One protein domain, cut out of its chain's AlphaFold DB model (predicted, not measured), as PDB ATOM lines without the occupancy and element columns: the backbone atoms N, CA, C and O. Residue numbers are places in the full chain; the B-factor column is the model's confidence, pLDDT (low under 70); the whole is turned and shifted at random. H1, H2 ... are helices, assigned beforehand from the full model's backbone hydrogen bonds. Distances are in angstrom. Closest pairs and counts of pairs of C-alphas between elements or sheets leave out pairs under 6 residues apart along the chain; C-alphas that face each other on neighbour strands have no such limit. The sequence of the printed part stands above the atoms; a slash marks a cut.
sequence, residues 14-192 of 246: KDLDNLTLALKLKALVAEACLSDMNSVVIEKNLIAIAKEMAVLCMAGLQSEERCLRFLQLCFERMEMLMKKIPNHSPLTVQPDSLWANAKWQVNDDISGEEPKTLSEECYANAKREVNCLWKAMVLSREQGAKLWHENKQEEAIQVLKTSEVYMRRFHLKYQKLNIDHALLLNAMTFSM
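Overview. This is residues 14 to 192 of the 246 residues of an uncharacterized protein of Thraustotheca clavata (UniProt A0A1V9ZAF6). Three helices of similar length, H1, H2 and H3, run up and down side by side as a triangle; the very long H7 packs on H1 with residues 165 to 183 and folds back on H6 as a long helical hairpin that reaches well past that triangle at its turn. H4 crosses H2 at a slant and meets H3 with its residues 95 to 99 alone, and the short H5 lies between H4 and H6 along the chain. The printed part has 179 residues with seven named helices, H1 to H7 in order, and no named strand; the class is all helix. It is compact, with a radius of gyration of the C-alphas of 18.4 A, and spans 59 by 42 by 31 A.

Arrangement. Begin at H1, residues 14 to 34, which with H2, residues 39 to 58, H3, residues 64 to 82, and H7, residues 153 to 192, makes an up and down bundle, each helix running against the one before it. Residues 24 to 32 of H1 touch residues 41 to 49 of H2, closest at the C-alphas of Ala 32 and Ile 42, 5.8 A, in a hairpin at a shallow tilt of 15 degrees. H2 and H3 form another hairpin, closest at the C-alphas of Met 53 and Cys 67, 6.0 A. H3 touches H1 with residues 70 to 78, closest at the C-alphas of Leu 25 and Cys 74, 6.5 A. Look next at H4, residues 95 to 110: it touches H2 at a steep tilt of 55 degrees, closest at the C-alphas of Lys 51 and Ala 102, 5.0 A. H4 touches H3 with residues 95 to 99, closest at the C-alphas of Gln 72 and Pro 95, 5.7 A. H5, residues 115 to 121, is close to H4 but not clearly touching, and meets H6, residues 124 to 149, only through their link. H6 and H7 form a hairpin, closest at the C-alphas of Gly 144 and Ala 156, 4.4 A. H7 touches H1, closest at the C-alphas of Ala 27 and Leu 172, 5.6 A, while H3 and H7 are apart. Each O i to N i+4 pair is within hydrogen-bond range in H2, H3, H4, H6 and H7; H1 has 16 of 17, and H5 has 1 of 3 beside 1 of 4 O i to N i+3 pairs.

Along the chain. Find C-alpha 14 at (113.739, 108.376, 146.122); from there H1 runs 30.1 A. H2 covers 28.4 A, H3 27.0 A, H4 22.7 A and H5 10.4 A. H6 starts at C-alpha 124, (128.598, 119.270, 164.688), and runs 37.8 A. H7 runs 57.5 A to C-alpha 192 at (120.346, 95.833, 161.498).

Size, cuts and confidence. The C-alphas farthest apart, those of Asn 151 and Met 192, are 60.2 A apart. The printed part has no cut; the link from H3 to H4, residues 83 to 94, is long, and the other links are tight. The model's pLDDT is under 70 at residue 14, residues 109 to 120 and residues 188 to 192.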
ATOM      1  N   LYS A  14     113.317 107.547 147.263       62.72
ATOM      2  CA  LYS A  14     113.739 108.376 146.122       62.72
ATOM      3  C   LYS A  14     113.235 109.808 146.252       62.72
ATOM      4  O   LYS A  14     113.948 110.735 145.872       62.72
ATOM      5  N   ASP A  15     112.039 109.981 146.802       75.12
ATOM      6  CA  ASP A  15     111.457 111.303 147.028       75.12
ATOM      7  C   ASP A  15     112.218 112.049 148.128       75.12
ATOM      8  O   ASP A  15     112.533 113.230 147.972       75.12
ATOM      9  N   LEU A  16     112.623 111.343 149.188       79.25
ATOM     10  CA  LEU A  16     113.425 111.910 150.272       79.25
ATOM     11  C   LEU A  16     114.874 112.222 149.838       79.25
ATOM     12  O   LEU A  16     115.415 113.271 150.194       79.25
ATOM     13  N   ASP A  17     115.468 111.373 148.991       82.31
ATOM     14  CA  ASP A  17     116.778 111.607 148.364       82.31
ATOM     15  C   ASP A  17     116.765 112.858 147.465       82.31
ATOM     16  O   ASP A  17     117.715 113.639 147.444       82.31
ATOM     17  N   ASN A  18     115.693 113.078 146.703       87.00
ATOM     18  CA  ASN A  18     115.551 114.291 145.894       87.00
ATOM     19  C   ASN A  18     115.306 115.524 146.773       87.00
ATOM     20  O   ASN A  18     115.851 116.596 146.497       87.00
ATOM     21  N   LEU A  19     114.531 115.370 147.850       89.69
ATOM     22  CA  LEU A  19     114.251 116.442 148.796       89.69
ATOM     23  C   LEU A  19     115.521 116.932 149.504       89.69
ATOM     24  O   LEU A  19     115.700 118.146 149.617       89.69
ATOM     25  N   THR A  20     116.430 116.039 149.927       91.31
ATOM     26  CA  THR A  20     117.687 116.476 150.571       91.31
ATOM     27  C   THR A  20     118.550 117.320 149.628       91.31
ATOM     28  O   THR A  20     119.026 118.391 150.011       91.31
ATOM     29  N   LEU A  21     118.675 116.916 148.356       93.75
ATOM     30  CA  LEU A  21     119.428 117.674 147.350       93.75
ATOM     31  C   LEU A  21     118.769 119.026 147.059       93.75
ATOM     32  O   LEU A  21     119.444 120.056 147.007       93.75
ATOM     33  N   ALA A  22     117.441 119.044 146.928       93.31
ATOM     34  CA  ALA A  22     116.686 120.272 146.713       93.31
ATOM     35  C   ALA A  22     116.856 121.257 147.880       93.31
ATOM     36  O   ALA A  22     117.053 122.453 147.655       93.31
ATOM     37  N   LEU A  23     116.832 120.774 149.124       93.81
ATOM     38  CA  LEU A  23     117.042 121.608 150.308       93.81
ATOM     39  C   LEU A  23     118.481 122.105 150.432       93.81
ATOM     40  O   LEU A  23     118.670 123.270 150.773       93.81
ATOM     41  N   LYS A  24     119.484 121.279 150.106       95.62
ATOM     42  CA  LYS A  24     120.895 121.698 150.029       95.62
ATOM     43  C   LYS A  24     121.082 122.844 149.038       95.62
ATOM     44  O   LYS A  24     121.629 123.881 149.408       95.62
ATOM     45  N   LEU A  25     120.549 122.702 147.824       96.00
ATOM     46  CA  LEU A  25     120.615 123.750 146.805       96.00
ATOM     47  C   LEU A  25     119.848 125.009 147.234       96.00
ATOM     48  O   LEU A  25     120.345 126.123 147.082       96.00
ATOM     49  N   LYS A  26     118.649 124.850 147.807       94.69
ATOM     50  CA  LYS A  26     117.840 125.974 148.298       94.69
ATOM     51  C   LYS A  26     118.543 126.729 149.425       94.69
ATOM     52  O   LYS A  26     118.516 127.956 149.428       94.69
ATOM     53  N   ALA A  27     119.174 126.015 150.358       93.62
ATOM     54  CA  ALA A  27     119.958 126.605 151.436       93.62
ATOM     55  C   ALA A  27     121.175 127.365 150.889       93.62
ATOM     56  O   ALA A  27     121.393 128.501 151.294       93.62
ATOM     57  N   LEU A  28     121.904 126.787 149.926       95.44
ATOM     58  CA  LEU A  28     123.037 127.443 149.266       95.44
ATOM     59  C   LEU A  28     122.620 128.750 148.578       95.44
ATOM     60  O   LEU A  28     123.214 129.794 148.828       95.44
ATOM     61  N   VAL A  29     121.567 128.709 147.756       94.50
ATOM     62  CA  VAL A  29     121.052 129.895 147.053       94.50
ATOM     63  C   VAL A  29     120.574 130.958 148.041       94.50
ATOM     64  O   VAL A  29     120.850 132.139 147.851       94.50
ATOM     65  N   ALA A  30     119.866 130.560 149.101       92.44
ATOM     66  CA  ALA A  30     119.413 131.497 150.120       92.44
ATOM     67  C   ALA A  30     120.593 132.164 150.842       92.44
ATOM     68  O   ALA A  30     120.577 133.377 151.021       92.44
ATOM     69  N   GLU A  31     121.624 131.406 151.218       91.50
ATOM     70  CA  GLU A  31     122.802 131.950 151.896       91.50
ATOM     71  C   GLU A  31     123.602 132.884 150.981       91.50
ATOM     72  O   GLU A  31     124.038 133.944 151.425       91.50
ATOM     73  N   ALA A  32     123.715 132.553 149.692       92.25
ATOM     74  CA  ALA A  32     124.339 133.417 148.696       92.25
ATOM     75  C   ALA A  32     123.587 134.754 148.577       92.25
ATOM     76  O   ALA A  32     124.185 135.817 148.715       92.25
ATOM     77  N   CYS A  33     122.256 134.722 148.440       90.38
ATOM     78  CA  CYS A  33     121.441 135.939 148.374       90.38
ATOM     79  C   CYS A  33     121.481 136.767 149.665       90.38
ATOM     80  O   CYS A  33     121.431 137.987 149.604       90.38
ATOM     81  N   LEU A  34     121.530 136.122 150.833       89.56
ATOM     82  CA  LEU A  34     121.521 136.812 152.125       89.56
ATOM     83  C   LEU A  34     122.902 137.323 152.553       89.56
ATOM     84  O   LEU A  34     122.987 138.022 153.560       89.56
ATOM     85  N   SER A  35     123.963 136.934 151.850       88.31
ATOM     86  CA  SER A  35     125.336 137.404 152.066       88.31
ATOM     87  C   SER A  35     125.812 138.333 150.948       88.31
ATOM     88  O   SER A  35     127.015 138.508 150.785       88.31
ATOM     89  N   ASP A  36     124.885 138.883 150.156       88.69
ATOM     90  CA  ASP A  36     125.175 139.738 148.999       88.69
ATOM     91  C   ASP A  36     126.171 139.099 148.012       88.69
ATOM     92  O   ASP A  36     127.047 139.750 147.451       88.69
ATOM     93  N   MET A  37     126.028 137.786 147.802       90.31
ATOM     94  CA  MET A  37     126.888 136.947 146.961       90.31
ATOM     95  C   MET A  37     128.370 136.957 147.363       90.31
ATOM     96  O   MET A  37     129.253 136.823 146.515       90.31
ATOM     97  N   ASN A  38     128.655 137.074 148.660       90.94
ATOM     98  CA  ASN A  38     130.013 136.969 149.176       90.94
ATOM     99  C   ASN A  38     130.622 135.591 148.845       90.94
ATOM    100  O   ASN A  38     130.153 134.557 149.330       90.94
ATOM    101  N   SER A  39     131.694 135.584 148.047       91.44
ATOM    102  CA  SER A  39     132.337 134.358 147.558       91.44
ATOM    103  C   SER A  39     132.846 133.464 148.692       91.44
ATOM    104  O   SER A  39     132.644 132.256 148.641       91.44
ATOM    105  N   VAL A  40     133.401 134.040 149.760       92.50
ATOM    106  CA  VAL A  40     133.907 133.293 150.925       92.50
ATOM    107  C   VAL A  40     132.769 132.563 151.642       92.50
ATOM    108  O   VAL A  40     132.908 131.408 152.048       92.50
ATOM    109  N   VAL A  41     131.609 133.214 151.778       91.75
ATOM    110  CA  VAL A  41     130.420 132.595 152.384       91.75
ATOM    111  C   VAL A  41     129.891 131.470 151.496       91.75
ATOM    112  O   VAL A  41     129.556 130.396 152.005       91.75
ATOM    113  N   ILE A  42     129.841 131.687 150.181       94.19
ATOM    114  CA  ILE A  42     129.401 130.680 149.208       94.19
ATOM    115  C   ILE A  42     130.319 129.455 149.254       94.19
ATOM    116  O   ILE A  42     129.830 128.339 149.418       94.19
ATOM    117  N   GLU A  43     131.636 129.650 149.195       94.44
ATOM    118  CA  GLU A  43     132.630 128.573 149.258       94.44
ATOM    119  C   GLU A  43     132.541 127.780 150.557       94.44
ATOM    120  O   GLU A  43     132.495 126.550 150.526       94.44
ATOM    121  N   LYS A  44     132.422 128.461 151.703       92.94
ATOM    122  CA  LYS A  44     132.229 127.787 152.992       92.94
ATOM    123  C   LYS A  44     130.985 126.889 152.977       92.94
ATOM    124  O   LYS A  44     131.022 125.776 153.503       92.94
ATOM    125  N   ASN A  45     129.886 127.342 152.368       93.31
ATOM    126  CA  ASN A  45     128.667 126.536 152.262       93.31
ATOM    127  C   ASN A  45     128.810 125.389 151.254       93.31
ATOM    128  O   ASN A  45     128.309 124.299 151.526       93.31
ATOM    129  N   LEU A  46     129.515 125.591 150.138       95.44
ATOM    130  CA  LEU A  46     129.841 124.525 149.187       95.44
ATOM    131  C   LEU A  46     130.681 123.429 149.854       95.44
ATOM    132  O   LEU A  46     130.368 122.251 149.696       95.44
ATOM    133  N   ILE A  47     131.678 123.800 150.664       93.88
ATOM    134  CA  ILE A  47     132.481 122.859 151.460       93.88
ATOM    135  C   ILE A  47     131.603 122.073 152.431       93.88
ATOM    136  O   ILE A  47     131.695 120.847 152.478       93.88
ATOM    137  N   ALA A  48     130.725 122.748 153.176       92.19
ATOM    138  CA  ALA A  48     129.806 122.072 154.088       92.19
ATOM    139  C   ALA A  48     128.903 121.071 153.343       92.19
ATOM    140  O   ALA A  48     128.795 119.920 153.755       92.19
ATOM    141  N   ILE A  49     128.324 121.471 152.208       94.62
ATOM    142  CA  ILE A  49     127.491 120.590 151.376       94.62
ATOM    143  C   ILE A  49     128.303 119.406 150.841       94.62
ATOM    144  O   ILE A  49     127.809 118.283 150.867       94.62
ATOM    145  N   ALA A  50     129.539 119.613 150.384       95.19
ATOM    146  CA  ALA A  50     130.385 118.530 149.891       95.19
ATOM    147  C   ALA A  50     130.678 117.486 150.979       95.19
ATOM    148  O   ALA A  50     130.601 116.288 150.704       95.19
ATOM    149  N   LYS A  51     130.926 117.920 152.222       92.62
ATOM    150  CA  LYS A  51     131.080 117.020 153.378       92.62
ATOM    151  C   LYS A  51     129.798 116.251 153.685       92.62
ATOM    152  O   LYS A  51     129.839 115.034 153.817       92.62
ATOM    153  N   GLU A  52     128.652 116.931 153.722       92.19
ATOM    154  CA  GLU A  52     127.343 116.285 153.917       92.19
ATOM    155  C   GLU A  52     127.089 115.218 152.839       92.19
ATOM    156  O   GLU A  52     126.671 114.100 153.135       92.19
ATOM    157  N   MET A  53     127.407 115.530 151.578       93.50
ATOM    158  CA  MET A  53     127.295 114.596 150.456       93.50
ATOM    159  C   MET A  53     128.266 113.417 150.566       93.50
ATOM    160  O   MET A  53     127.896 112.299 150.202       93.50
ATOM    161  N   ALA A  54     129.483 113.633 151.073       92.00
ATOM    162  CA  ALA A  54     130.441 112.562 151.329       92.00
ATOM    163  C   ALA A  54     129.918 111.607 152.414       92.00
ATOM    164  O   ALA A  54     129.900 110.398 152.184       92.00
ATOM    165  N   VAL A  55     129.360 112.126 153.513       89.50
ATOM    166  CA  VAL A  55     128.723 111.302 154.560       89.50
ATOM    167  C   VAL A  55     127.559 110.481 153.996       89.50
ATOM    168  O   VAL A  55     127.484 109.271 154.213       89.50
ATOM    169  N   LEU A  56     126.667 111.100 153.213       89.56
ATOM    170  CA  LEU A  56     125.554 110.388 152.571       89.56
ATOM    171  C   LEU A  56     126.046 109.325 151.570       89.56
ATOM    172  O   LEU A  56     125.444 108.256 151.450       89.56
ATOM    173  N   CYS A  57     127.137 109.594 150.852       90.69
ATOM    174  CA  CYS A  57     127.760 108.632 149.945       90.69
ATOM    175  C   CYS A  57     128.312 107.422 150.706       90.69
ATOM    176  O   CYS A  57     128.047 106.280 150.331       90.69
ATOM    177  N   MET A  58     129.021 107.659 151.810       85.44
ATOM    178  CA  MET A  58     129.590 106.603 152.649       85.44
ATOM    179  C   MET A  58     128.525 105.751 153.337       85.44
ATOM    180  O   MET A  58     128.661 104.533 153.412       85.44
ATOM    181  N   ALA A  59     127.411 106.360 153.744       83.00
ATOM    182  CA  ALA A  59     126.246 105.643 154.255       83.00
ATOM    183  C   ALA A  59     125.505 104.812 153.179       83.00
ATOM    184  O   ALA A  59     124.496 104.170 153.471       83.00
ATOM    185  N   GLY A  60     125.956 104.837 151.916       84.69
ATOM    186  CA  GLY A  60     125.328 104.135 150.794       84.69
ATOM    187  C   GLY A  60     124.008 104.761 150.324       84.69
ATOM    188  O   GLY A  60     123.280 104.158 149.523       84.69
ATOM    189  N   LEU A  61     123.688 105.968 150.804       86.56
ATOM    190  CA  LEU A  61     122.482 106.725 150.463       86.56
ATOM    191  C   LEU A  61     122.631 107.478 149.141       86.56
ATOM    192  O   LEU A  61     121.657 107.644 148.418       86.56
ATOM    193  N   GLN A  62     123.837 107.861 148.739       89.56
ATOM    194  CA  GLN A  62     124.086 108.494 147.439       89.56
ATOM    195  C   GLN A  62     125.207 107.764 146.698       89.56
ATOM    196  O   GLN A  62     126.071 107.155 147.320       89.56
ATOM    197  N   SER A  63     125.167 107.764 145.363       91.00
ATOM    198  CA  SER A  63     126.302 107.293 144.564       91.00
ATOM    199  C   SER A  63     127.285 108.435 144.351       91.00
ATOM    200  O   SER A  63     126.875 109.584 144.196       91.00
ATOM    201  N   GLU A  64     128.571 108.111 144.258       92.75
ATOM    202  CA  GLU A  64     129.627 109.095 144.012       92.75
ATOM    203  C   GLU A  64     129.354 109.953 142.767       92.75
ATOM    204  O   GLU A  64     129.404 111.179 142.827       92.75
ATOM    205  N   GLU A  65     128.948 109.319 141.666       93.38
ATOM    206  CA  GLU A  65     128.580 110.006 140.424       93.38
ATOM    207  C   GLU A  65     127.441 111.020 140.630       93.38
ATOM    208  O   GLU A  65     127.424 112.091 140.023       93.38
ATOM    209  N   ARG A  66     126.472 110.701 141.498       93.50
ATOM    210  CA  ARG A  66     125.346 111.588 141.799       93.50
ATOM    211  C   ARG A  66     125.771 112.739 142.707       93.50
ATOM    212  O   ARG A  66     125.302 113.856 142.500       93.50
ATOM    213  N   CYS A  67     126.659 112.489 143.669       94.50
ATOM    214  CA  CYS A  67     127.241 113.533 144.508       94.50
ATOM    215  C   CYS A  67     128.028 114.544 143.671       94.50
ATOM    216  O   CYS A  67     127.797 115.746 143.798       94.50
ATOM    217  N   LEU A  68     128.891 114.064 142.772       95.38
ATOM    218  CA  LEU A  68     129.703 114.927 141.918       95.38
ATOM    219  C   LEU A  68     128.842 115.752 140.953       95.38
ATOM    220  O   LEU A  68     128.994 116.970 140.891       95.38
ATOM    221  N   ARG A  69     127.866 115.121 140.280       95.81
ATOM    222  CA  ARG A  69     126.906 115.836 139.417       95.81
ATOM    223  C   ARG A  69     126.124 116.907 140.174       95.81
ATOM    224  O   ARG A  69     125.877 117.988 139.647       95.81
ATOM    225  N   PHE A  70     125.731 116.626 141.416       96.56
ATOM    226  CA  PHE A  70     125.045 117.610 142.247       96.56
ATOM    227  C   PHE A  70     125.949 118.789 142.627       96.56
ATOM    228  O   PHE A  70     125.490 119.932 142.616       96.56
ATOM    229  N   LEU A  71     127.228 118.539 142.931       97.06
ATOM    230  CA  LEU A  71     128.191 119.609 143.186       97.06
ATOM    231  C   LEU A  71     128.395 120.470 141.939       97.06
ATOM    232  O   LEU A  71     128.265 121.683 142.040       97.06
ATOM    233  N   GLN A  72     128.604 119.871 140.766       96.94
ATOM    234  CA  GLN A  72     128.706 120.603 139.495       96.94
ATOM    235  C   GLN A  72     127.495 121.522 139.272       96.94
ATOM    236  O   GLN A  72     127.665 122.717 139.041       96.94
ATOM    237  N   LEU A  73     126.277 121.011 139.480       96.94
ATOM    238  CA  LEU A  73     125.050 121.811 139.396       96.94
ATOM    239  C   LEU A  73     125.038 122.976 140.399       96.94
ATOM    240  O   LEU A  73     124.599 124.080 140.067       96.94
ATOM    241  N   CYS A  74     125.509 122.759 141.630       96.75
ATOM    242  CA  CYS A  74     125.640 123.831 142.617       96.75
ATOM    243  C   CYS A  74     126.591 124.931 142.126       96.75
ATOM    244  O   CYS A  74     126.240 126.107 142.217       96.75
ATOM    245  N   PHE A  75     127.754 124.562 141.583       95.88
ATOM    246  CA  PHE A  75     128.731 125.507 141.037       95.88
ATOM    247  C   PHE A  75     128.167 126.290 139.849       95.88
ATOM    248  O   PHE A  75     128.151 127.518 139.898       95.88
ATOM    249  N   GLU A  76     127.591 125.613 138.852       94.94
ATOM    250  CA  GLU A  76     126.938 126.257 137.701       94.94
ATOM    251  C   GLU A  76     125.877 127.271 138.150       94.94
ATOM    252  O   GLU A  76     125.778 128.390 137.634       94.94
ATOM    253  N   ARG A  77     125.080 126.895 139.158       95.19
ATOM    254  CA  ARG A  77     124.052 127.776 139.703       95.19
ATOM    255  C   ARG A  77     124.652 128.991 140.405       95.19
ATOM    256  O   ARG A  77     124.098 130.081 140.254       95.19
ATOM    257  N   MET A  78     125.730 128.825 141.172       94.56
ATOM    258  CA  MET A  78     126.402 129.933 141.858       94.56
ATOM    259  C   MET A  78     127.066 130.878 140.863       94.56
ATOM    260  O   MET A  78     126.821 132.078 140.931       94.56
ATOM    261  N   GLU A  79     127.794 130.360 139.877       92.06
ATOM    262  CA  GLU A  79     128.397 131.173 138.820       92.06
ATOM    263  C   GLU A  79     127.351 131.999 138.066       92.06
ATOM    264  O   GLU A  79     127.544 133.191 137.823       92.06
ATOM    265  N   MET A  80     126.200 131.401 137.736       91.75
ATOM    266  CA  MET A  80     125.096 132.113 137.088       91.75
ATOM    267  C   MET A  80     124.558 133.269 137.946       91.75
ATOM    268  O   MET A  80     124.161 134.303 137.407       91.75
ATOM    269  N   LEU A  81     124.499 133.101 139.269       91.06
ATOM    270  CA  LEU A  81     124.046 134.150 140.184       91.06
ATOM    271  C   LEU A  81     125.110 135.236 140.368       91.06
ATOM    272  O   LEU A  81     124.778 136.417 140.308       91.06
ATOM    273  N   MET A  82     126.377 134.851 140.522       89.50
ATOM    274  CA  MET A  82     127.499 135.770 140.731       89.50
ATOM    275  C   MET A  82     127.766 136.645 139.506       89.50
ATOM    276  O   MET A  82     128.029 137.833 139.661       89.50
ATOM    277  N   LYS A  83     127.564 136.125 138.286       89.00
ATOM    278  CA  LYS A  83     127.628 136.912 137.039       89.00
ATOM    279  C   LYS A  83     126.677 138.115 137.008       89.00
ATOM    280  O   LYS A  83     126.892 139.028 136.220       89.00
ATOM    281  N   LYS A  84     125.631 138.133 137.843       88.12
ATOM    282  CA  LYS A  84     124.704 139.272 137.954       88.12
ATOM    283  C   LYS A  84     125.236 140.399 138.840       88.12
ATOM    284  O   LYS A  84     124.634 141.467 138.857       88.12
ATOM    285  N   ILE A  85     126.315 140.160 139.584       87.56
ATOM    286  CA  ILE A  85     126.914 141.126 140.501       87.56
ATOM    287  C   ILE A  85     128.157 141.733 139.830       87.56
ATOM    288  O   ILE A  85     129.058 140.988 139.418       87.56
ATOM    289  N   PRO A  86     128.229 143.071 139.700       81.12
ATOM    290  CA  PRO A  86     129.418 143.732 139.177       81.12
ATOM    291  C   PRO A  86     130.605 143.515 140.125       81.12
ATOM    292  O   PRO A  86     130.447 143.587 141.341       81.12
ATOM    293  N   ASN A  87     131.796 143.266 139.570       80.62
ATOM    294  CA  ASN A  87     133.045 143.052 140.320       80.62
ATOM    295  C   ASN A  87     133.011 141.887 141.330       80.62
ATOM    296  O   ASN A  87     133.667 141.953 142.368       80.62
ATOM    297  N   HIS A  88     132.256 140.819 141.052       80.62
ATOM    298  CA  HIS A  88     132.272 139.637 141.911       80.62
ATOM    299  C   HIS A  88     133.658 138.972 141.922       80.62
ATOM    300  O   HIS A  88     134.293 138.800 140.880       80.62
ATOM    301  N   SER A  89     134.102 138.545 143.103       84.19
ATOM    302  CA  SER A  89     135.268 137.670 143.226       84.19
ATOM    303  C   SER A  89     134.903 136.271 142.722       84.19
ATOM    304  O   SER A  89     133.869 135.748 143.143       84.19
ATOM    305  N   PRO A  90     135.705 135.644 141.845       85.62
ATOM    306  CA  PRO A  90     135.427 134.292 141.374       85.62
ATOM    307  C   PRO A  90     135.555 133.273 142.512       85.62
ATOM    308  O   PRO A  90     136.238 133.516 143.510       85.62
ATOM    309  N   LEU A  91     134.912 132.117 142.340       89.12
ATOM    310  CA  LEU A  91     135.155 130.961 143.198       89.12
ATOM    311  C   LEU A  91     136.564 130.420 142.917       89.12
ATOM    312  O   LEU A  91     136.973 130.266 141.768       89.12
ATOM    313  N   THR A  92     137.305 130.140 143.977       89.75
ATOM    314  CA  THR A  92     138.683 129.638 143.966       89.75
ATOM    315  C   THR A  92     138.751 128.116 143.876       89.75
ATOM    316  O   THR A  92     139.755 127.556 143.438       89.75
ATOM    317  N   VAL A  93     137.677 127.434 144.280       90.44
ATOM    318  CA  VAL A  93     137.606 125.973 144.346       90.44
ATOM    319  C   VAL A  93     136.870 125.418 143.128       90.44
ATOM    320  O   VAL A  93     135.968 126.057 142.598       90.44
ATOM    321  N   GLN A  94     137.242 124.213 142.696       92.56
ATOM    322  CA  GLN A  94     136.580 123.487 141.613       92.56
ATOM    323  C   GLN A  94     135.754 122.311 142.164       92.56
ATOM    324  O   GLN A  94     136.103 121.772 143.219       92.56
ATOM    325  N   PRO A  95     134.685 121.872 141.471       92.75
ATOM    326  CA  PRO A  95     133.828 120.782 141.942       92.75
ATOM    327  C   PRO A  95     134.596 119.489 142.258       92.75
ATOM    328  O   PRO A  95     134.369 118.879 143.304       92.75
ATOM    329  N   ASP A  96     135.527 119.091 141.386       93.81
ATOM    330  CA  ASP A  96     136.279 117.838 141.522       93.81
ATOM    331  C   ASP A  96     137.259 117.871 142.699       93.81
ATOM    332  O   ASP A  96     137.317 116.929 143.494       93.81
ATOM    333  N   SER A  97     138.003 118.974 142.853       93.88
ATOM    334  CA  SER A  97     138.942 119.140 143.969       93.88
ATOM    335  C   SER A  97     138.205 119.248 145.300       93.88
ATOM    336  O   SER A  97     138.626 118.651 146.291       93.88
ATOM    337  N   LEU A  98     137.057 119.932 145.315       94.94
ATOM    338  CA  LEU A  98     136.195 120.005 146.486       94.94
ATOM    339  C   LEU A  98     135.686 118.624 146.904       94.94
ATOM    340  O   LEU A  98     135.737 118.282 148.086       94.94
ATOM    341  N   TRP A  99     135.217 117.825 145.943       96.19
ATOM    342  CA  TRP A  99     134.734 116.472 146.199       96.19
ATOM    343  C   TRP A  99     135.841 115.557 146.730       96.19
ATOM    344  O   TRP A  99     135.633 114.855 147.721       96.19
ATOM    345  N   ALA A 100     137.025 115.588 146.115       93.81
ATOM    346  CA  ALA A 100     138.173 114.801 146.562       93.81
ATOM    347  C   ALA A 100     138.564 115.135 148.012       93.81
ATOM    348  O   ALA A 100     138.697 114.227 148.835       93.81
ATOM    349  N   ASN A 101     138.654 116.428 148.339       93.12
ATOM    350  CA  ASN A 101     138.976 116.895 149.687       93.12
ATOM    351  C   ASN A 101     137.897 116.511 150.706       93.12
ATOM    352  O   ASN A 101     138.220 116.056 151.799       93.12
ATOM    353  N   ALA A 102     136.616 116.659 150.353       92.12
ATOM    354  CA  ALA A 102     135.511 116.304 151.239       92.12
ATOM    355  C   ALA A 102     135.487 114.802 151.552       92.12
ATOM    356  O   ALA A 102     135.338 114.428 152.712       92.12
ATOM    357  N   LYS A 103     135.686 113.943 150.543       91.62
ATOM    358  CA  LYS A 103     135.805 112.493 150.747       91.62
ATOM    359  C   LYS A 103     136.969 112.141 151.663       91.62
ATOM    360  O   LYS A 103     136.804 111.301 152.536       91.62
ATOM    361  N   TRP A 104     138.135 112.746 151.435       88.56
ATOM    362  CA  TRP A 104     139.319 112.465 152.239       88.56
ATOM    363  C   TRP A 104     139.092 112.840 153.705       88.56
ATOM    364  O   TRP A 104     139.309 111.999 154.564       88.56
ATOM    365  N   GLN A 105     138.554 114.032 153.974       86.50
ATOM    366  CA  GLN A 105     138.273 114.487 155.341       86.50
ATOM    367  C   GLN A 105     137.265 113.581 156.055       86.50
ATOM    368  O   GLN A 105     137.527 113.144 157.165       86.50
ATOM    369  N   VAL A 106     136.156 113.227 155.397       84.94
ATOM    370  CA  VAL A 106     135.166 112.329 156.014       84.94
ATOM    371  C   VAL A 106     135.741 110.920 156.219       84.94
ATOM    372  O   VAL A 106     135.443 110.293 157.226       84.94
ATOM    373  N   ASN A 107     136.583 110.413 155.313       81.94
ATOM    374  CA  ASN A 107     137.244 109.115 155.497       81.94
ATOM    375  C   ASN A 107     138.258 109.116 156.652       81.94
ATOM    376  O   ASN A 107     138.368 108.103 157.342       81.94
ATOM    377  N   ASP A 108     139.008 110.206 156.829       77.81
ATOM    378  CA  ASP A 108     140.019 110.349 157.884       77.81
ATOM    379  C   ASP A 108     139.361 110.345 159.269       77.81
ATOM    380  O   ASP A 108     139.741 109.549 160.133       77.81
ATOM    381  N   ASP A 109     138.269 111.109 159.406       69.38
ATOM    382  CA  ASP A 109     137.443 111.176 160.617       69.38
ATOM    383  C   ASP A 109     136.899 109.781 161.015       69.38
ATOM    384  O   ASP A 109     136.770 109.469 162.195       69.38
ATOM    385  N   ILE A 110     136.642 108.889 160.045       63.00
ATOM    386  CA  ILE A 110     136.034 107.557 160.252       63.00
ATOM    387  C   ILE A 110     137.014 106.487 160.737       63.00
ATOM    388  O   ILE A 110     136.587 105.479 161.303       63.00
ATOM    389  N   SER A 111     138.322 106.674 160.560       57.53
ATOM    390  CA  SER A 111     139.295 105.622 160.881       57.53
ATOM    391  C   SER A 111     139.443 105.323 162.386       57.53
ATOM    392  O   SER A 111     140.094 104.337 162.736       57.53
ATOM    393  N   GLY A 112     138.806 106.113 163.265       54.47
ATOM    394  CA  GLY A 112     138.935 106.008 164.724       54.47
ATOM    395  C   GLY A 112     137.687 105.612 165.533       54.47
ATOM    396  O   GLY A 112     137.862 105.152 166.661       54.47
ATOM    397  N   GLU A 113     136.452 105.747 165.022       51.72
ATOM    398  CA  GLU A 113     135.233 105.679 165.865       51.72
ATOM    399  C   GLU A 113     134.020 104.942 165.250       51.72
ATOM    400  O   GLU A 113     133.961 104.653 164.054       51.72
ATOM    401  N   GLU A 114     133.021 104.606 166.083       55.69
ATOM    402  CA  GLU A 114     131.784 103.947 165.643       55.69
ATOM    403  C   GLU A 114     130.928 104.831 164.698       55.69
ATOM    404  O   GLU A 114     130.822 106.044 164.893       55.69
ATOM    405  N   PRO A 115     130.190 104.244 163.727       53.81
ATOM    406  CA  PRO A 115     129.428 104.977 162.698       53.81
ATOM    407  C   PRO A 115     128.396 105.996 163.211       53.81
ATOM    408  O   PRO A 115     127.978 106.880 162.462       53.81
ATOM    409  N   LYS A 116     127.929 105.846 164.458       53.50
ATOM    410  CA  LYS A 116     126.950 106.752 165.078       53.50
ATOM    411  C   LYS A 116     127.590 108.065 165.525       53.50
ATOM    412  O   LYS A 116     127.007 109.111 165.260       53.50
ATOM    413  N   THR A 117     128.776 108.015 166.127       56.78
ATOM    414  CA  THR A 117     129.524 109.194 166.595       56.78
ATOM    415  C   THR A 117     129.979 110.053 165.412       56.78
ATOM    416  O   THR A 117     129.830 111.272 165.411       56.78
ATOM    417  N   LEU A 118     130.349 109.398 164.310       55.50
ATOM    418  CA  LEU A 118     130.814 110.023 163.067       55.50
ATOM    419  C   LEU A 118     129.771 110.911 162.377       55.50
ATOM    420  O   LEU A 118     130.084 111.990 161.867       55.50
ATOM    421  N   SER A 119     128.499 110.495 162.391       60.81
ATOM    422  CA  SER A 119     127.401 111.329 161.892       60.81
ATOM    423  C   SER A 119     127.137 112.540 162.789       60.81
ATOM    424  O   SER A 119     126.507 113.493 162.336       60.81
ATOM    425  N   GLU A 120     127.537 112.525 164.054       67.25
ATOM    426  CA  GLU A 120     127.333 113.671 164.937       67.25
ATOM    427  C   GLU A 120     128.463 114.683 164.819       67.25
ATOM    428  O   GLU A 120     128.185 115.881 164.773       67.25
ATOM    429  N   GLU A 121     129.702 114.219 164.664       70.38
ATOM    430  CA  GLU A 121     130.880 115.069 164.487       70.38
ATOM    431  C   GLU A 121     130.896 115.772 163.128       70.38
ATOM    432  O   GLU A 121     131.042 116.998 163.063       70.38
ATOM    433  N   CYS A 122     130.606 115.044 162.042       72.25
ATOM    434  CA  CYS A 122     130.531 115.624 160.698       72.25
ATOM    435  C   CYS A 122     129.470 116.735 160.596       72.25
ATOM    436  O   CYS A 122     129.636 117.709 159.857       72.25
ATOM    437  N   TYR A 123     128.384 116.614 161.368       84.88
ATOM    438  CA  TYR A 123     127.309 117.603 161.431       84.88
ATOM    439  C   TYR A 123     127.417 118.549 162.639       84.88
ATOM    440  O   TYR A 123     126.580 119.444 162.778       84.88
ATOM    441  N   ALA A 124     128.450 118.446 163.484       84.06
ATOM    442  CA  ALA A 124     128.598 119.270 164.688       84.06
ATOM    443  C   ALA A 124     128.673 120.764 164.350       84.06
ATOM    444  O   ALA A 124     128.046 121.602 165.004       84.06
ATOM    445  N   ASN A 125     129.383 121.105 163.271       85.44
ATOM    446  CA  ASN A 125     129.444 122.476 162.770       85.44
ATOM    447  C   ASN A 125     128.071 122.971 162.296       85.44
ATOM    448  O   ASN A 125     127.682 124.087 162.638       85.44
ATOM    449  N   ALA A 126     127.310 122.136 161.583       87.56
ATOM    450  CA  ALA A 126     125.962 122.477 161.135       87.56
ATOM    451  C   ALA A 126     124.993 122.657 162.320       87.56
ATOM    452  O   ALA A 126     124.262 123.647 162.364       87.56
ATOM    453  N   LYS A 127     125.039 121.762 163.321       90.44
ATOM    454  CA  LYS A 127     124.273 121.873 164.577       90.44
ATOM    455  C   LYS A 127     124.600 123.180 165.308       90.44
ATOM    456  O   LYS A 127     123.690 123.908 165.711       90.44
ATOM    457  N   ARG A 128     125.890 123.524 165.428       91.12
ATOM    458  CA  ARG A 128     126.337 124.778 166.057       91.12
ATOM    459  C   ARG A 128     125.825 126.005 165.307       91.12
ATOM    460  O   ARG A 128     125.282 126.905 165.937       91.12
ATOM    461  N   GLU A 129     125.951 126.031 163.980       89.75
ATOM    462  CA  GLU A 129     125.444 127.135 163.154       89.75
ATOM    463  C   GLU A 129     123.932 127.329 163.327       89.75
ATOM    464  O   GLU A 129     123.472 128.454 163.524       89.75
ATOM    465  N   VAL A 130     123.158 126.240 163.310       92.88
ATOM    466  CA  VAL A 130     121.707 126.278 163.544       92.88
ATOM    467  C   VAL A 130     121.383 126.840 164.932       92.88
ATOM    468  O   VAL A 130     120.500 127.688 165.053       92.88
ATOM    469  N   ASN A 131     122.112 126.425 165.972       92.94
ATOM    470  CA  ASN A 131     121.926 126.933 167.333       92.94
ATOM    471  C   ASN A 131     122.245 128.437 167.430       92.94
ATOM    472  O   ASN A 131     121.468 129.205 167.997       92.94
ATOM    473  N   CYS A 132     123.342 128.884 166.813       93.69
ATOM    474  CA  CYS A 132     123.693 130.302 166.739       93.69
ATOM    475  C   CYS A 132     122.606 131.125 166.029       93.69
ATOM    476  O   CYS A 132     122.223 132.180 166.532       93.69
ATOM    477  N   LEU A 133     122.071 130.633 164.907       93.69
ATOM    478  CA  LEU A 133     120.983 131.297 164.180       93.69
ATOM    479  C   LEU A 133     119.701 131.379 165.009       93.69
ATOM    480  O   LEU A 133     119.055 132.423 165.022       93.69
ATOM    481  N   TRP A 134     119.355 130.310 165.728       94.38
ATOM    482  CA  TRP A 134     118.218 130.306 166.646       94.38
ATOM    483  C   TRP A 134     118.373 131.369 167.739       94.38
ATOM    484  O   TRP A 134     117.481 132.197 167.925       94.38
ATOM    485  N   LYS A 135     119.526 131.403 168.418       95.38
ATOM    486  CA  LYS A 135     119.815 132.403 169.458       95.38
ATOM    487  C   LYS A 135     119.756 133.826 168.905       95.38
ATOM    488  O   LYS A 135     119.099 134.676 169.497       95.38
ATOM    489  N   ALA A 136     120.381 134.078 167.754       94.62
ATOM    490  CA  ALA A 136     120.357 135.388 167.105       94.62
ATOM    491  C   ALA A 136     118.931 135.814 166.711       94.62
ATOM    492  O   ALA A 136     118.552 136.970 166.901       94.62
ATOM    493  N   MET A 137     118.115 134.880 166.216       94.94
ATOM    494  CA  MET A 137     116.707 135.118 165.895       94.94
ATOM    495  C   MET A 137     115.901 135.510 167.141       94.94
ATOM    496  O   MET A 137     115.178 136.503 167.099       94.94
ATOM    497  N   VAL A 138     116.039 134.767 168.245       94.50
ATOM    498  CA  VAL A 138     115.325 135.049 169.502       94.50
ATOM    499  C   VAL A 138     115.739 136.402 170.076       94.50
ATOM    500  O   VAL A 138     114.872 137.234 170.334       94.50
ATOM    501  N   LEU A 139     117.047 136.661 170.186       95.56
ATOM    502  CA  LEU A 139     117.575 137.917 170.728       95.56
ATOM    503  C   LEU A 139     117.138 139.129 169.901       95.56
ATOM    504  O   LEU A 139     116.662 140.115 170.457       95.56
ATOM    505  N   SER A 140     117.243 139.049 168.571       93.69
ATOM    506  CA  SER A 140     116.784 140.132 167.691       93.69
ATOM    507  C   SER A 140     115.273 140.342 167.787       93.69
ATOM    508  O   SER A 140     114.819 141.480 167.827       93.69
ATOM    509  N   ARG A 141     114.471 139.278 167.900       93.81
ATOM    510  CA  ARG A 141     113.020 139.410 168.087       93.81
ATOM    511  C   ARG A 141     112.681 140.125 169.396       93.81
ATOM    512  O   ARG A 141     111.854 141.032 169.393       93.81
ATOM    513  N   GLU A 142     113.322 139.739 170.496       95.19
ATOM    514  CA  GLU A 142     113.119 140.366 171.807       95.19
ATOM    515  C   GLU A 142     113.577 141.826 171.821       95.19
ATOM    516  O   GLU A 142     112.868 142.692 172.329       95.19
ATOM    517  N   GLN A 143     114.732 142.123 171.222       95.19
ATOM    518  CA  GLN A 143     115.223 143.491 171.082       95.19
ATOM    519  C   GLN A 143     114.277 144.345 170.228       95.19
ATOM    520  O   GLN A 143     113.960 145.468 170.611       95.19
ATOM    521  N   GLY A 144     113.784 143.806 169.110       93.69
ATOM    522  CA  GLY A 144     112.801 144.478 168.263       93.69
ATOM    523  C   GLY A 144     111.502 144.776 169.014       93.69
ATOM    524  O   GLY A 144     110.983 145.885 168.918       93.69
ATOM    525  N   ALA A 145     111.018 143.830 169.824       93.12
ATOM    526  CA  ALA A 145     109.849 144.041 170.677       93.12
ATOM    527  C   ALA A 145     110.088 145.135 171.732       93.12
ATOM    528  O   ALA A 145     109.236 146.000 171.918       93.12
ATOM    529  N   LYS A 146     111.259 145.156 172.385       95.38
ATOM    530  CA  LYS A 146     111.617 146.218 173.345       95.38
ATOM    531  C   LYS A 146     111.621 147.601 172.692       95.38
ATOM    532  O   LYS A 146     110.945 148.498 173.181       95.38
ATOM    533  N   LEU A 147     112.302 147.750 171.554       94.94
ATOM    534  CA  LEU A 147     112.354 149.014 170.807       94.94
ATOM    535  C   LEU A 147     110.962 149.483 170.365       94.94
ATOM    536  O   LEU A 147     110.671 150.678 170.385       94.94
ATOM    537  N   TRP A 148     110.083 148.541 170.015       92.75
ATOM    538  CA  TRP A 148     108.693 148.840 169.687       92.75
ATOM    539  C   TRP A 148     107.944 149.447 170.879       92.75
ATOM    540  O   TRP A 148     107.269 150.464 170.730       92.75
ATOM    541  N   HIS A 149     108.098 148.862 172.070       94.38
ATOM    542  CA  HIS A 149     107.492 149.374 173.303       94.38
ATOM    543  C   HIS A 149     108.112 150.696 173.789       94.38
ATOM    544  O   HIS A 149     107.433 151.474 174.451       94.38
ATOM    545  N   GLU A 150     109.361 150.990 173.420       96.50
ATOM    546  CA  GLU A 150     110.036 152.274 173.671       96.50
ATOM    547  C   GLU A 150     109.649 153.385 172.669       96.50
ATOM    548  O   GLU A 150     110.251 154.456 172.679       96.50
ATOM    549  N   ASN A 151     108.665 153.151 171.789       93.69
ATOM    550  CA  ASN A 151     108.266 154.045 170.691       93.69
ATOM    551  C   ASN A 151     109.368 154.324 169.642       93.69
ATOM    552  O   ASN A 151     109.224 155.227 168.819       93.69
ATOM    553  N   LYS A 152     110.433 153.514 169.590       95.38
ATOM    554  CA  LYS A 152     111.492 153.576 168.563       95.38
ATOM    555  C   LYS A 152     111.141 152.688 167.368       95.38
ATOM    556  O   LYS A 152     111.791 151.681 167.090       95.38
ATOM    557  N   GLN A 153     110.060 153.039 166.673       91.81
ATOM    558  CA  GLN A 153     109.446 152.166 165.665       91.81
ATOM    559  C   GLN A 153     110.355 151.877 164.461       91.81
ATOM    560  O   GLN A 153     110.401 150.739 163.995       91.81
ATOM    561  N   GLU A 154     111.107 152.861 163.965       93.25
ATOM    562  CA  GLU A 154     111.993 152.667 162.807       93.25
ATOM    563  C   GLU A 154     113.134 151.684 163.109       93.25
ATOM    564  O   GLU A 154     113.389 150.756 162.334       93.25
ATOM    565  N   GLU A 155     113.765 151.824 164.278       94.50
ATOM    566  CA  GLU A 155     114.803 150.904 164.752       94.50
ATOM    567  C   GLU A 155     114.231 149.502 164.998       94.50
ATOM    568  O   GLU A 155     114.812 148.503 164.566       94.50
ATOM    569  N   ALA A 156     113.049 149.420 165.622       93.81
ATOM    570  CA  ALA A 156     112.351 148.160 165.848       93.81
ATOM    571  C   ALA A 156     112.097 147.410 164.532       93.81
ATOM    572  O   ALA A 156     112.379 146.215 164.435       93.81
ATOM    573  N   ILE A 157     111.626 148.106 163.490       93.50
ATOM    574  CA  ILE A 157     111.381 147.516 162.167       93.50
ATOM    575  C   ILE A 157     112.671 146.932 161.579       93.50
ATOM    576  O   ILE A 157     112.645 145.826 161.031       93.50
ATOM    577  N   GLN A 158     113.798 147.635 161.687       93.25
ATOM    578  CA  GLN A 158     115.069 147.157 161.142       93.25
ATOM    579  C   GLN A 158     115.576 145.904 161.871       93.25
ATOM    580  O   GLN A 158     116.018 144.935 161.239       93.25
ATOM    581  N   VAL A 159     115.448 145.881 163.197       93.44
ATOM    582  CA  VAL A 159     115.819 144.720 164.012       93.44
ATOM    583  C   VAL A 159     114.903 143.524 163.713       93.44
ATOM    584  O   VAL A 159     115.390 142.407 163.525       93.44
ATOM    585  N   LEU A 160     113.592 143.739 163.567       92.94
ATOM    586  CA  LEU A 160     112.637 142.675 163.234       92.94
ATOM    587  C   LEU A 160     112.858 142.097 161.826       92.94
ATOM    588  O   LEU A 160     112.778 140.881 161.649       92.94
ATOM    589  N   LYS A 161     113.214 142.925 160.833       92.12
ATOM    590  CA  LYS A 161     113.632 142.440 159.501       92.12
ATOM    591  C   LYS A 161     114.867 141.543 159.592       92.12
ATOM    592  O   LYS A 161     114.929 140.505 158.935       92.12
ATOM    593  N   THR A 162     115.829 141.914 160.433       91.12
ATOM    594  CA  THR A 162     117.032 141.106 160.681       91.12
ATOM    595  C   THR A 162     116.672 139.771 161.345       91.12
ATOM    596  O   THR A 162     117.169 138.722 160.936       91.12
ATOM    597  N   SER A 163     115.733 139.780 162.297       92.69
ATOM    598  CA  SER A 163     115.186 138.555 162.894       92.69
ATOM    599  C   SER A 163     114.548 137.632 161.849       92.69
ATOM    600  O   SER A 163     114.810 136.428 161.845       92.69
ATOM    601  N   GLU A 164     113.788 138.181 160.892       91.19
ATOM    602  CA  GLU A 164     113.204 137.402 159.791       91.19
ATOM    603  C   GLU A 164     114.283 136.749 158.906       91.19
ATOM    604  O   GLU A 164     114.129 135.602 158.475       91.19
ATOM    605  N   VAL A 165     115.403 137.436 158.661       91.31
ATOM    606  CA  VAL A 165     116.548 136.862 157.938       91.31
ATOM    607  C   VAL A 165     117.126 135.664 158.696       91.31
ATOM    608  O   VAL A 165     117.297 134.598 158.095       91.31
ATOM    609  N   TYR A 166     117.367 135.794 160.006       93.38
ATOM    610  CA  TYR A 166     117.837 134.675 160.831       93.38
ATOM    611  C   TYR A 166     116.844 133.513 160.840       93.38
ATOM    612  O   TYR A 166     117.257 132.366 160.683       93.38
ATOM    613  N   MET A 167     115.543 133.798 160.927       92.19
ATOM    614  CA  MET A 167     114.483 132.790 160.881       92.19
ATOM    615  C   MET A 167     114.512 131.986 159.576       92.19
ATOM    616  O   MET A 167     114.443 130.755 159.599       92.19
ATOM    617  N   ARG A 168     114.644 132.656 158.424       90.75
ATOM    618  CA  ARG A 168     114.710 131.985 157.114       90.75
ATOM    619  C   ARG A 168     115.954 131.101 156.994       90.75
ATOM    620  O   ARG A 168     115.832 129.961 156.538       90.75
ATOM    621  N   ARG A 169     117.125 131.590 157.430       91.56
ATOM    622  CA  ARG A 169     118.375 130.802 157.446       91.56
ATOM    623  C   ARG A 169     118.261 129.597 158.377       91.56
ATOM    624  O   ARG A 169     118.586 128.483 157.969       91.56
ATOM    625  N   PHE A 170     117.746 129.810 159.591       93.56
ATOM    626  CA  PHE A 170     117.500 128.761 160.579       93.56
ATOM    627  C   PHE A 170     116.610 127.664 159.999       93.56
ATOM    628  O   PHE A 170     117.003 126.502 159.993       93.56
ATOM    629  N   HIS A 171     115.453 128.027 159.442       91.62
ATOM    630  CA  HIS A 171     114.486 127.062 158.931       91.62
ATOM    631  C   HIS A 171     115.073 126.175 157.826       91.62
ATOM    632  O   HIS A 171     114.925 124.957 157.877       91.62
ATOM    633  N   LEU A 172     115.783 126.767 156.860       91.75
ATOM    634  CA  LEU A 172     116.400 126.013 155.765       91.75
ATOM    635  C   LEU A 172     117.510 125.082 156.258       91.75
ATOM    636  O   LEU A 172     117.520 123.905 155.896       91.75
ATOM    637  N   LYS A 173     118.430 125.584 157.093       92.12
ATOM    638  CA  LYS A 173     119.542 124.777 157.620       92.12
ATOM    639  C   LYS A 173     119.040 123.667 158.547       92.12
ATOM    640  O   LYS A 173     119.520 122.542 158.443       92.12
ATOM    641  N   TYR A 174     118.036 123.946 159.377       92.75
ATOM    642  CA  TYR A 174     117.436 122.964 160.282       92.75
ATOM    643  C   TYR A 174     116.658 121.873 159.534       92.75
ATOM    644  O   TYR A 174     116.851 120.692 159.804       92.75
ATOM    645  N   GLN A 175     115.836 122.233 158.540       91.88
ATOM    646  CA  GLN A 175     115.131 121.243 157.711       91.88
ATOM    647  C   GLN A 175     116.094 120.331 156.952       91.88
ATOM    648  O   GLN A 175     115.902 119.116 156.934       91.88
ATOM    649  N   LYS A 176     117.133 120.919 156.349       92.50
ATOM    650  CA  LYS A 176     118.194 120.185 155.655       92.50
ATOM    651  C   LYS A 176     118.844 119.152 156.586       92.50
ATOM    652  O   LYS A 176     118.921 117.982 156.229       92.50
ATOM    653  N   LEU A 177     119.238 119.587 157.784       91.25
ATOM    654  CA  LEU A 177     119.881 118.749 158.796       91.25
ATOM    655  C   LEU A 177     118.968 117.611 159.284       91.25
ATOM    656  O   LEU A 177     119.398 116.464 159.369       91.25
ATOM    657  N   ASN A 178     117.695 117.903 159.556       90.19
ATOM    658  CA  ASN A 178     116.738 116.899 160.023       90.19
ATOM    659  C   ASN A 178     116.485 115.802 158.986       90.19
ATOM    660  O   ASN A 178     116.349 114.635 159.349       90.19
ATOM    661  N   ILE A 179     116.416 116.161 157.703       90.38
ATOM    662  CA  ILE A 179     116.221 115.179 156.633       90.38
ATOM    663  C   ILE A 179     117.455 114.297 156.468       90.38
ATOM    664  O   ILE A 179     117.302 113.087 156.318       90.38
ATOM    665  N   ASP A 180     118.661 114.859 156.560       89.88
ATOM    666  CA  ASP A 180     119.889 114.058 156.540       89.88
ATOM    667  C   ASP A 180     119.952 113.091 157.722       89.88
ATOM    668  O   ASP A 180     120.194 111.901 157.523       89.88
ATOM    669  N   HIS A 181     119.654 113.558 158.937       87.56
ATOM    670  CA  HIS A 181     119.577 112.682 160.105       87.56
ATOM    671  C   HIS A 181     118.523 111.586 159.931       87.56
ATOM    672  O   HIS A 181     118.806 110.427 160.221       87.56
ATOM    673  N   ALA A 182     117.335 111.906 159.412       86.56
ATOM    674  CA  ALA A 182     116.301 110.908 159.149       86.56
ATOM    675  C   ALA A 182     116.756 109.861 158.114       86.56
ATOM    676  O   ALA A 182     116.527 108.665 158.303       86.56
ATOM    677  N   LEU A 183     117.434 110.286 157.044       86.69
ATOM    678  CA  LEU A 183     117.997 109.392 156.030       86.69
ATOM    679  C   LEU A 183     119.078 108.474 156.617       86.69
ATOM    680  O   LEU A 183     119.059 107.268 156.367       86.69
ATOM    681  N   LEU A 184     119.987 109.027 157.424       85.38
ATOM    682  CA  LEU A 184     121.073 108.286 158.066       85.38
ATOM    683  C   LEU A 184     120.542 107.287 159.100       85.38
ATOM    684  O   LEU A 184     120.915 106.115 159.064       85.38
ATOM    685  N   LEU A 185     119.606 107.705 159.954       82.31
ATOM    686  CA  LEU A 185     118.942 106.821 160.914       82.31
ATOM    687  C   LEU A 185     118.206 105.679 160.207       82.31
ATOM    688  O   LEU A 185     118.340 104.521 160.608       82.31
ATOM    689  N   ASN A 186     117.479 105.968 159.123       80.38
ATOM    690  CA  ASN A 186     116.826 104.934 158.325       80.38
ATOM    691  C   ASN A 186     117.853 103.957 157.735       80.38
ATOM    692  O   ASN A 186     117.687 102.744 157.873       80.38
ATOM    693  N   ALA A 187     118.943 104.449 157.138       75.94
ATOM    694  CA  ALA A 187     120.002 103.598 156.592       75.94
ATOM    695  C   ALA A 187     120.605 102.661 157.652       75.94
ATOM    696  O   ALA A 187     120.788 101.469 157.391       75.94
ATOM    697  N   MET A 188     120.848 103.175 158.861       69.44
ATOM    698  CA  MET A 188     121.366 102.396 159.989       69.44
ATOM    699  C   MET A 188     120.352 101.357 160.490       69.44
ATOM    700  O   MET A 188     120.715 100.209 160.748       69.44
ATOM    701  N   THR A 189     119.071 101.722 160.568       61.59
ATOM    702  CA  THR A 189     118.000 100.843 161.069       61.59
ATOM    703  C   THR A 189     117.739  99.667 160.115       61.59
ATOM    704  O   THR A 189     117.651  98.519 160.550       61.59
ATOM    705  N   PHE A 190     117.736  99.902 158.796       52.97
ATOM    706  CA  PHE A 190     117.605  98.837 157.784       52.97
ATOM    707  C   PHE A 190     118.880  97.993 157.590       52.97
ATOM    708  O   PHE A 190     118.841  96.951 156.925       52.97
ATOM    709  N   SER A 191     120.021  98.419 158.142       48.59
ATOM    710  CA  SER A 191     121.244  97.608 158.182       48.59
ATOM    711  C   SER A 191     121.166  96.512 159.256       48.59
ATOM    712  O   SER A 191     121.697  95.421 159.055       48.59
ATOM    713  N   MET A 192     120.430  96.751 160.352       46.16
ATOM    714  CA  MET A 192     120.346  95.833 161.498       46.16
ATOM    715  C   MET A 192     119.182  94.831 161.454       46.16
ATOM    716  O   MET A 192     119.234  93.809 162.136       46.16
TER     717      MET A 192